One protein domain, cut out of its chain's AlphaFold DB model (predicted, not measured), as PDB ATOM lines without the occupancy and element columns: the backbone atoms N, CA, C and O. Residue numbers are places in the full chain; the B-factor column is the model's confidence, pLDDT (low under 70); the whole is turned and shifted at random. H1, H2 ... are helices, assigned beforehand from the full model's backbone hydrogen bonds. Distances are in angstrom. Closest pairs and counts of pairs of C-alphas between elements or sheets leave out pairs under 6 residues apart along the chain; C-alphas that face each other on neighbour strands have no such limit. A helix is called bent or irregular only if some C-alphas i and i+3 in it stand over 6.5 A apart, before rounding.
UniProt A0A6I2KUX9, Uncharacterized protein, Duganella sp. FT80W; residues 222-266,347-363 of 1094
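Overview. This is residues 222 to 266 and 347 to 363 of the 1094 residues of an uncharacterized protein of Duganella sp. FT80W (UniProt A0A6I2KUX9). Four short helices make a small cluster of two pairs: H1 and H4 run side by side in opposite ways, while H2 and the longest helix, H3, pack on each other at a steep angle. The two pairs meet through few contacts, H1 with H2 and H3 with H4, and after H4 a short tail, residues 359 to 363, ends the printed part. The printed part has 62 residues with four named helices in the order H1, H2, H3, H4 and no named strand, and its class is all helix. The whole is compact, with a radius of gyration of the C-alphas of 10.7 A, and the C-alphas span 31 by 25 by 18 A.

Along the chain. H1 is residues 222 to 228 and begins at C-alpha 222, (6.332, -13.318, -18.545). H2 is residues 238 to 248, 15.0 A from first to last C-alpha. H3 is residues 253 to 265, 18.2 A long, and begins at C-alpha 253, (-3.995, -2.868, -9.014). H3 is only just irregular: C-alphas 258 and 261 are 6.9 A apart. H4 is residues 348 to 358, 15.3 A long, and ends at C-alpha 358, (-1.538, -9.189, -25.678).

Arrangement. H1 touches H4 at a shallow tilt of 24 degrees, opposite ways; their closest C-alphas, those of Ala 224 and His 355, are 6.0 A apart. H1 and H2 form a helical hairpin at a steep tilt of 44 degrees, opposite ways. They only just touch, with 3 pairs of C-alphas within 8 A, the closest being those of Lys 226 and Thr 248 at 6.6 A. H2 touches H3 at a steep tilt of 48 degrees, opposite ways, and the closest C-alphas are those of Leu 246 and Leu 256, 6.0 A apart. H3 and H4 only just touch, with 3 pairs of C-alphas within 8 A, at a steep tilt of 57 degrees, opposite ways. H3 touches H4 with residues 262 to 263 alone, and the closest C-alphas of the two helices are those of Val 262 and Ile 354, 6.6 A apart. The helix packing is mostly crossed, with one of the four touching pairs at a shallow tilt. H1 and H3 are apart, and so are H2 and H4. Every O i to N i+4 pair is within hydrogen-bond range in H1, H2 and H4; in H3 it is 7 of 9.

Size, cuts and confidence. The two C-alphas farthest apart, those of Arg 236 and Val 362, are 31.6 A apart. The link from H1 to H2 is short and the link from H2 to H3 is tight. The link from H3 to H4 is across the cut: residues 267 to 346 are not printed, and C-alphas 266 and 347 are 9.3 A apart. The mean pLDDT of the printed part is 79.4, with residues 251, 254, 360 and 363 under 70.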
ATOM      1  N   GLN A 222       6.413 -13.146 -20.003       73.62
ATOM      2  CA  GLN A 222       6.332 -13.318 -18.545       73.62
ATOM      3  C   GLN A 222       4.928 -13.070 -18.005       73.62
ATOM      4  O   GLN A 222       4.486 -13.745 -17.071       73.62
ATOM      5  N   LEU A 223       4.203 -12.117 -18.593       75.81
ATOM      6  CA  LEU A 223       2.810 -11.888 -18.247       75.81
ATOM      7  C   LEU A 223       1.952 -13.115 -18.588       75.81
ATOM      8  O   LEU A 223       1.164 -13.558 -17.753       75.81
ATOM      9  N   ALA A 224       2.160 -13.709 -19.766       77.50
ATOM     10  CA  ALA A 224       1.495 -14.944 -20.165       77.50
ATOM     11  C   ALA A 224       1.859 -16.115 -19.237       77.50
ATOM     12  O   ALA A 224       0.970 -16.830 -18.783       77.50
ATOM     13  N   GLN A 225       3.129 -16.261 -18.846       81.38
ATOM     14  CA  GLN A 225       3.566 -17.269 -17.870       81.38
ATOM     15  C   GLN A 225       2.905 -17.076 -16.496       81.38
ATOM     16  O   GLN A 225       2.496 -18.049 -15.863       81.38
ATOM     17  N   LYS A 226       2.751 -15.828 -16.032       82.44
ATOM     18  CA  LYS A 226       2.012 -15.530 -14.795       82.44
ATOM     19  C   LYS A 226       0.536 -15.902 -14.930       82.44
ATOM     20  O   LYS A 226       0.000 -16.537 -14.023       82.44
ATOM     21  N   LEU A 227      -0.106 -15.581 -16.054       83.38
ATOM     22  CA  LEU A 227      -1.498 -15.961 -16.327       83.38
ATOM     23  C   LEU A 227      -1.679 -17.486 -16.416       83.38
ATOM     24  O   LEU A 227      -2.661 -18.002 -15.889       83.38
ATOM     25  N   MET A 228      -0.699 -18.221 -16.954       84.19
ATOM     26  CA  MET A 228      -0.695 -19.692 -16.972       84.19
ATOM     27  C   MET A 228      -0.758 -20.307 -15.567       84.19
ATOM     28  O   MET A 228      -1.284 -21.403 -15.403       84.19
ATOM     29  N   THR A 229      -0.309 -19.602 -14.520       86.75
ATOM     30  CA  THR A 229      -0.470 -20.081 -13.128       86.75
ATOM     31  C   THR A 229      -1.927 -20.104 -12.648       86.75
ATOM     32  O   THR A 229      -2.208 -20.637 -11.570       86.75
ATOM     33  N   LEU A 230      -2.845 -19.501 -13.408       85.88
ATOM     34  CA  LEU A 230      -4.288 -19.516 -13.172       85.88
ATOM     35  C   LEU A 230      -5.021 -20.567 -14.016       85.88
ATOM     36  O   LEU A 230      -6.235 -20.695 -13.859       85.88
ATOM     37  N   LYS A 231      -4.306 -21.316 -14.873       87.38
ATOM     38  CA  LYS A 231      -4.881 -22.387 -15.693       87.38
ATOM     39  C   LYS A 231      -5.639 -23.377 -14.806       87.38
ATOM     40  O   LYS A 231      -5.104 -23.837 -13.797       87.38
ATOM     41  N   ASP A 232      -6.889 -23.645 -15.174       80.38
ATOM     42  CA  ASP A 232      -7.797 -24.607 -14.531       80.38
ATOM     43  C   ASP A 232      -8.070 -24.366 -13.026       80.38
ATOM     44  O   ASP A 232      -8.647 -25.217 -12.345       80.38
ATOM     45  N   LYS A 233      -7.703 -23.201 -12.469       83.62
ATOM     46  CA  LYS A 233      -8.066 -22.842 -11.088       83.62
ATOM     47  C   LYS A 233      -9.538 -22.451 -11.004       83.62
ATOM     48  O   LYS A 233      -9.982 -21.567 -11.727       83.62
ATOM     49  N   HIS A 234     -10.266 -23.066 -10.076       80.31
ATOM     50  CA  HIS A 234     -11.685 -22.792  -9.849       80.31
ATOM     51  C   HIS A 234     -11.904 -21.540  -8.989       80.31
ATOM     52  O   HIS A 234     -11.362 -21.439  -7.888       80.31
ATOM     53  N   PHE A 235     -12.750 -20.633  -9.473       80.25
ATOM     54  CA  PHE A 235     -13.200 -19.435  -8.767       80.25
ATOM     55  C   PHE A 235     -14.729 -19.411  -8.702       80.25
ATOM     56  O   PHE A 235     -15.395 -19.598  -9.718       80.25
ATOM     57  N   ARG A 236     -15.320 -19.133  -7.540       74.00
ATOM     58  CA  ARG A 236     -16.784 -19.159  -7.349       74.00
ATOM     59  C   ARG A 236     -17.478 -17.934  -7.947       74.00
ATOM     60  O   ARG A 236     -18.690 -17.929  -8.133       74.00
ATOM     61  N   SER A 237     -16.718 -16.875  -8.228       78.38
ATOM     62  CA  SER A 237     -17.196 -15.633  -8.845       78.38
ATOM     63  C   SER A 237     -16.113 -14.978  -9.704       78.38
ATOM     64  O   SER A 237     -14.921 -15.261  -9.546       78.38
ATOM     65  N   GLN A 238     -16.516 -14.070 -10.598       79.06
ATOM     66  CA  GLN A 238     -15.570 -13.258 -11.371       79.06
ATOM     67  C   GLN A 238     -14.746 -12.339 -10.457       79.06
ATOM     68  O   GLN A 238     -13.586 -12.061 -10.734       79.06
ATOM     69  N   GLU A 239     -15.316 -11.904  -9.340       79.56
ATOM     70  CA  GLU A 239     -14.694 -11.063  -8.325       79.56
ATOM     71  C   GLU A 239     -13.598 -11.829  -7.579       79.56
ATOM     72  O   GLU A 239     -12.499 -11.309  -7.396       79.56
ATOM     73  N   GLU A 240     -13.848 -13.090  -7.221       77.88
ATOM     74  CA  GLU A 240     -12.830 -13.967  -6.634       77.88
ATOM     75  C   GLU A 240     -11.684 -14.223  -7.621       77.88
ATOM     76  O   GLU A 240     -10.512 -14.152  -7.250       77.88
ATOM     77  N   MET A 241     -12.005 -14.430  -8.900       82.69
ATOM     78  CA  MET A 241     -11.006 -14.562  -9.960       82.69
ATOM     79  C   MET A 241     -10.196 -13.278 -10.162       82.69
ATOM     80  O   MET A 241      -8.980 -13.335 -10.338       82.69
ATOM     81  N   LYS A 242     -10.844 -12.114 -10.092       83.62
ATOM     82  CA  LYS A 242     -10.191 -10.806 -10.166       83.62
ATOM     83  C   LYS A 242      -9.201 -10.605  -9.017       83.62
ATOM     84  O   LYS A 242      -8.089 -10.137  -9.251       83.62
ATOM     85  N   VAL A 243      -9.572 -11.000  -7.798       79.25
ATOM     86  CA  VAL A 243      -8.681 -10.982  -6.623       79.25
ATOM     87  C   VAL A 243      -7.537 -11.991  -6.783       79.25
ATOM     88  O   VAL A 243      -6.384 -11.662  -6.507       79.25
ATOM     89  N   GLY A 244      -7.821 -13.194  -7.292       80.56
ATOM     90  CA  GLY A 244      -6.800 -14.195  -7.604       80.56
ATOM     91  C   GLY A 244      -5.787 -13.698  -8.639       80.56
ATOM     92  O   GLY A 244      -4.579 -13.863  -8.460       80.56
ATOM     93  N   LEU A 245      -6.263 -13.016  -9.683       85.75
ATOM     94  CA  LEU A 245      -5.418 -12.376 -10.685       85.75
ATOM     95  C   LEU A 245      -4.581 -11.246 -10.076       85.75
ATOM     96  O   LEU A 245      -3.379 -11.192 -10.324       85.75
ATOM     97  N   LEU A 246      -5.176 -10.388  -9.242       82.00
ATOM     98  CA  LEU A 246      -4.453  -9.332  -8.530       82.00
ATOM     99  C   LEU A 246      -3.282  -9.903  -7.720       82.00
ATOM    100  O   LEU A 246      -2.163  -9.393  -7.807       82.00
ATOM    101  N   HIS A 247      -3.517 -10.999  -6.999       80.88
ATOM    102  CA  HIS A 247      -2.489 -11.684  -6.225       80.88
ATOM    103  C   HIS A 247      -1.375 -12.254  -7.122       80.88
ATOM    104  O   HIS A 247      -0.193 -12.043  -6.848       80.88
ATOM    105  N   THR A 248      -1.718 -12.912  -8.235       82.12
ATOM    106  CA  THR A 248      -0.735 -13.420  -9.215       82.12
ATOM    107  C   THR A 248       0.096 -12.303  -9.855       82.12
ATOM    108  O   THR A 248       1.283 -12.487 -10.147       82.12
ATOM    109  N   LEU A 249      -0.492 -11.119 -10.026       77.25
ATOM    110  CA  LEU A 249       0.200  -9.921 -10.501       77.25
ATOM    111  C   LEU A 249       1.028  -9.228  -9.405       77.25
ATOM    112  O   LEU A 249       1.678  -8.224  -9.695       77.25
ATOM    113  N   GLY A 250       1.060  -9.751  -8.174       72.00
ATOM    114  CA  GLY A 250       1.806  -9.173  -7.053       72.00
ATOM    115  C   GLY A 250       1.136  -7.931  -6.462       72.00
ATOM    116  O   GLY A 250       1.826  -6.976  -6.116       72.00
ATOM    117  N   ASN A 251      -0.197  -7.922  -6.390       67.62
ATOM    118  CA  ASN A 251      -1.025  -6.814  -5.899       67.62
ATOM    119  C   ASN A 251      -0.864  -5.505  -6.697       67.62
ATOM    120  O   ASN A 251      -1.005  -4.406  -6.165       67.62
ATOM    121  N   ARG A 252      -0.584  -5.618  -8.000       70.69
ATOM    122  CA  ARG A 252      -0.488  -4.481  -8.926       70.69
ATOM    123  C   ARG A 252      -1.877  -4.096  -9.454       70.69
ATOM    124  O   ARG A 252      -2.276  -4.543 -10.527       70.69
ATOM    125  N   GLU A 253      -2.610  -3.277  -8.699       70.06
ATOM    126  CA  GLU A 253      -3.995  -2.868  -9.014       70.06
ATOM    127  C   GLU A 253      -4.140  -2.185 -10.386       70.06
ATOM    128  O   GLU A 253      -5.071  -2.489 -11.126       70.06
ATOM    129  N   GLU A 254      -3.209  -1.315 -10.782       67.75
ATOM    130  CA  GLU A 254      -3.281  -0.619 -12.081       67.75
ATOM    131  C   GLU A 254      -3.029  -1.557 -13.265       67.75
ATOM    132  O   GLU A 254      -3.714  -1.500 -14.288       67.75
ATOM    133  N   LEU A 255      -2.090  -2.491 -13.100       71.69
ATOM    134  CA  LEU A 255      -1.864  -3.547 -14.080       71.69
ATOM    135  C   LEU A 255      -3.091  -4.467 -14.182       71.69
ATOM    136  O   LEU A 255      -3.459  -4.895 -15.270       71.69
ATOM    137  N   LEU A 256      -3.770  -4.736 -13.063       80.00
ATOM    138  CA  LEU A 256      -5.045  -5.444 -13.085       80.00
ATOM    139  C   LEU A 256      -6.109  -4.648 -13.845       80.00
ATOM    140  O   LEU A 256      -6.822  -5.246 -14.640       80.00
ATOM    141  N   LYS A 257      -6.236  -3.331 -13.643       73.81
ATOM    142  CA  LYS A 257      -7.233  -2.509 -14.354       73.81
ATOM    143  C   LYS A 257      -7.056  -2.565 -15.872       73.81
ATOM    144  O   LYS A 257      -8.055  -2.657 -16.580       73.81
ATOM    145  N   SER A 258      -5.816  -2.548 -16.364       70.75
ATOM    146  CA  SER A 258      -5.544  -2.640 -17.803       70.75
ATOM    147  C   SER A 258      -5.767  -4.049 -18.364       70.75
ATOM    148  O   SER A 258      -6.266  -4.193 -19.478       70.75
ATOM    149  N   LEU A 259      -5.468  -5.097 -17.588       77.44
ATOM    150  CA  LEU A 259      -5.579  -6.491 -18.040       77.44
ATOM    151  C   LEU A 259      -6.955  -7.122 -17.815       77.44
ATOM    152  O   LEU A 259      -7.365  -8.001 -18.572       77.44
ATOM    153  N   TRP A 260      -7.682  -6.700 -16.782       85.56
ATOM    154  CA  TRP A 260      -8.950  -7.302 -16.381       85.56
ATOM    155  C   TRP A 260     -10.012  -7.289 -17.484       85.56
ATOM    156  O   TRP A 260     -10.670  -8.312 -17.630       85.56
ATOM    157  N   PRO A 261     -10.185  -6.232 -18.306       84.75
ATOM    158  CA  PRO A 261     -11.129  -6.268 -19.424       84.75
ATOM    159  C   PRO A 261     -10.847  -7.422 -20.396       84.75
ATOM    160  O   PRO A 261     -11.768  -8.142 -20.784       84.75
ATOM    161  N   VAL A 262      -9.568  -7.641 -20.719       82.94
ATOM    162  CA  VAL A 262      -9.111  -8.713 -21.611       82.94
ATOM    163  C   VAL A 262      -9.370 -10.076 -20.969       82.94
ATOM    164  O   VAL A 262     -10.019 -10.928 -21.573       82.94
ATOM    165  N   VAL A 263      -8.967 -10.265 -19.709       85.81
ATOM    166  CA  VAL A 263      -9.166 -11.534 -18.986       85.81
ATOM    167  C   VAL A 263     -10.653 -11.844 -18.785       85.81
ATOM    168  O   VAL A 263     -11.101 -12.952 -19.077       85.81
ATOM    169  N   LYS A 264     -11.446 -10.859 -18.349       87.12
ATOM    170  CA  LYS A 264     -12.890 -10.990 -18.116       87.12
ATOM    171  C   LYS A 264     -13.629 -11.396 -19.388       87.12
ATOM    172  O   LYS A 264     -14.482 -12.274 -19.326       87.12
ATOM    173  N   SER A 265     -13.291 -10.791 -20.531       84.38
ATOM    174  CA  SER A 265     -13.937 -11.104 -21.817       84.38
ATOM    175  C   SER A 265     -13.688 -12.538 -22.300       84.38
ATOM    176  O   SER A 265     -14.497 -13.079 -23.047       84.38
ATOM    177  N   ASN A 266     -12.611 -13.169 -21.822       84.00
ATOM    178  CA  ASN A 266     -12.229 -14.540 -22.153       84.00
ATOM    179  C   ASN A 266     -12.502 -15.529 -21.002       84.00
ATOM    180  O   ASN A 266     -12.149 -16.697 -21.100       84.00
ATOM    181  N   ASP A 347      -9.388 -21.803 -19.147       83.69
ATOM    182  CA  ASP A 347      -8.935 -22.961 -19.917       83.69
ATOM    183  C   ASP A 347      -7.767 -22.578 -20.853       83.69
ATOM    184  O   ASP A 347      -7.430 -21.402 -21.037       83.69
ATOM    185  N   GLU A 348      -7.127 -23.584 -21.448       84.38
ATOM    186  CA  GLU A 348      -5.989 -23.404 -22.362       84.38
ATOM    187  C   GLU A 348      -6.330 -22.498 -23.555       84.38
ATOM    188  O   GLU A 348      -5.582 -21.579 -23.875       84.38
ATOM    189  N   GLN A 349      -7.522 -22.666 -24.136       84.00
ATOM    190  CA  GLN A 349      -7.987 -21.856 -25.262       84.00
ATOM    191  C   GLN A 349      -8.170 -20.376 -24.883       84.00
ATOM    192  O   GLN A 349      -7.866 -19.474 -25.672       84.00
ATOM    193  N   SER A 350      -8.684 -20.111 -23.683       84.06
ATOM    194  CA  SER A 350      -8.882 -18.760 -23.156       84.06
ATOM    195  C   SER A 350      -7.538 -18.080 -22.910       84.06
ATOM    196  O   SER A 350      -7.368 -16.915 -23.271       84.06
ATOM    197  N   LEU A 351      -6.560 -18.812 -22.367       85.88
ATOM    198  CA  LEU A 351      -5.199 -18.314 -22.156       85.88
ATOM    199  C   LEU A 351      -4.478 -18.025 -23.476       85.88
ATOM    200  O   LEU A 351      -3.874 -16.960 -23.597       85.88
ATOM    201  N   ASP A 352      -4.612 -18.887 -24.484       84.88
ATOM    202  CA  ASP A 352      -4.052 -18.653 -25.821       84.88
ATOM    203  C   ASP A 352      -4.672 -17.424 -26.497       84.88
ATOM    204  O   ASP A 352      -3.983 -16.631 -27.145       84.88
ATOM    205  N   THR A 353      -5.980 -17.222 -26.323       84.62
ATOM    206  CA  THR A 353      -6.681 -16.048 -26.864       84.62
ATOM    207  C   THR A 353      -6.200 -14.766 -26.186       84.62
ATOM    208  O   THR A 353      -5.884 -13.793 -26.873       84.62
ATOM    209  N   ILE A 354      -6.069 -14.776 -24.854       82.81
ATOM    210  CA  ILE A 354      -5.516 -13.653 -24.085       82.81
ATOM    211  C   ILE A 354      -4.062 -13.383 -24.501       82.81
ATOM    212  O   ILE A 354      -3.698 -12.231 -24.734       82.81
ATOM    213  N   HIS A 355      -3.237 -14.423 -24.645       82.12
ATOM    214  CA  HIS A 355      -1.843 -14.292 -25.071       82.12
ATOM    215  C   HIS A 355      -1.732 -13.645 -26.456       82.12
ATOM    216  O   HIS A 355      -0.960 -12.704 -26.634       82.12
ATOM    217  N   ASN A 356      -2.554 -14.077 -27.415       82.00
ATOM    218  CA  ASN A 356      -2.593 -13.491 -28.753       82.00
ATOM    219  C   ASN A 356      -3.079 -12.033 -28.746       82.00
ATOM    220  O   ASN A 356      -2.509 -11.205 -29.452       82.00
ATOM    221  N   GLN A 357      -4.080 -11.692 -27.929       77.50
ATOM    222  CA  GLN A 357      -4.563 -10.309 -27.779       77.50
ATOM    223  C   GLN A 357      -3.519  -9.381 -27.141       77.50
ATOM    224  O   GLN A 357      -3.519  -8.181 -27.401       77.50
ATOM    225  N   LEU A 358      -2.620  -9.930 -26.321       74.88
ATOM    226  CA  LEU A 358      -1.538  -9.189 -25.678       74.88
ATOM    227  C   LEU A 358      -0.211  -9.276 -26.442       74.88
ATOM    228  O   LEU A 358       0.753  -8.653 -26.012       74.88
ATOM    229  N   LYS A 359      -0.120 -10.028 -27.547       72.94
ATOM    230  CA  LYS A 359       1.139 -10.350 -28.246       72.94
ATOM    231  C   LYS A 359       2.007  -9.131 -28.559       72.94
ATOM    232  O   LYS A 359       3.219  -9.205 -28.396       72.94
ATOM    233  N   ASP A 360       1.382  -8.020 -28.934       67.75
ATOM    234  CA  ASP A 360       2.091  -6.805 -29.345       67.75
ATOM    235  C   ASP A 360       2.102  -5.706 -28.261       67.75
ATOM    236  O   ASP A 360       2.537  -4.578 -28.504       67.75
ATOM    237  N   ASN A 361       1.627  -6.024 -27.050       70.62
ATOM    238  CA  ASN A 361       1.727  -5.157 -25.878       70.62
ATOM    239  C   ASN A 361       3.145  -5.243 -25.293       70.62
ATOM    240  O   ASN A 361       3.660  -6.340 -25.093       70.62
ATOM    241  N   VAL A 362       3.748  -4.104 -24.941       70.88
ATOM    242  CA  VAL A 362       5.107  -4.018 -24.363       70.88
ATOM    243  C   VAL A 362       5.313  -4.941 -23.158       70.88
ATOM    244  O   VAL A 362       6.382  -5.527 -23.010       70.88
ATOM    245  N   LEU A 363       4.287  -5.128 -22.325       67.38
ATOM    246  CA  LEU A 363       4.344  -5.985 -21.135       67.38
ATOM    247  C   LEU A 363       4.345  -7.493 -21.447       67.38
ATOM    248  O   LEU A 363       4.542  -8.300 -20.542       67.38
TER     249      LEU A 363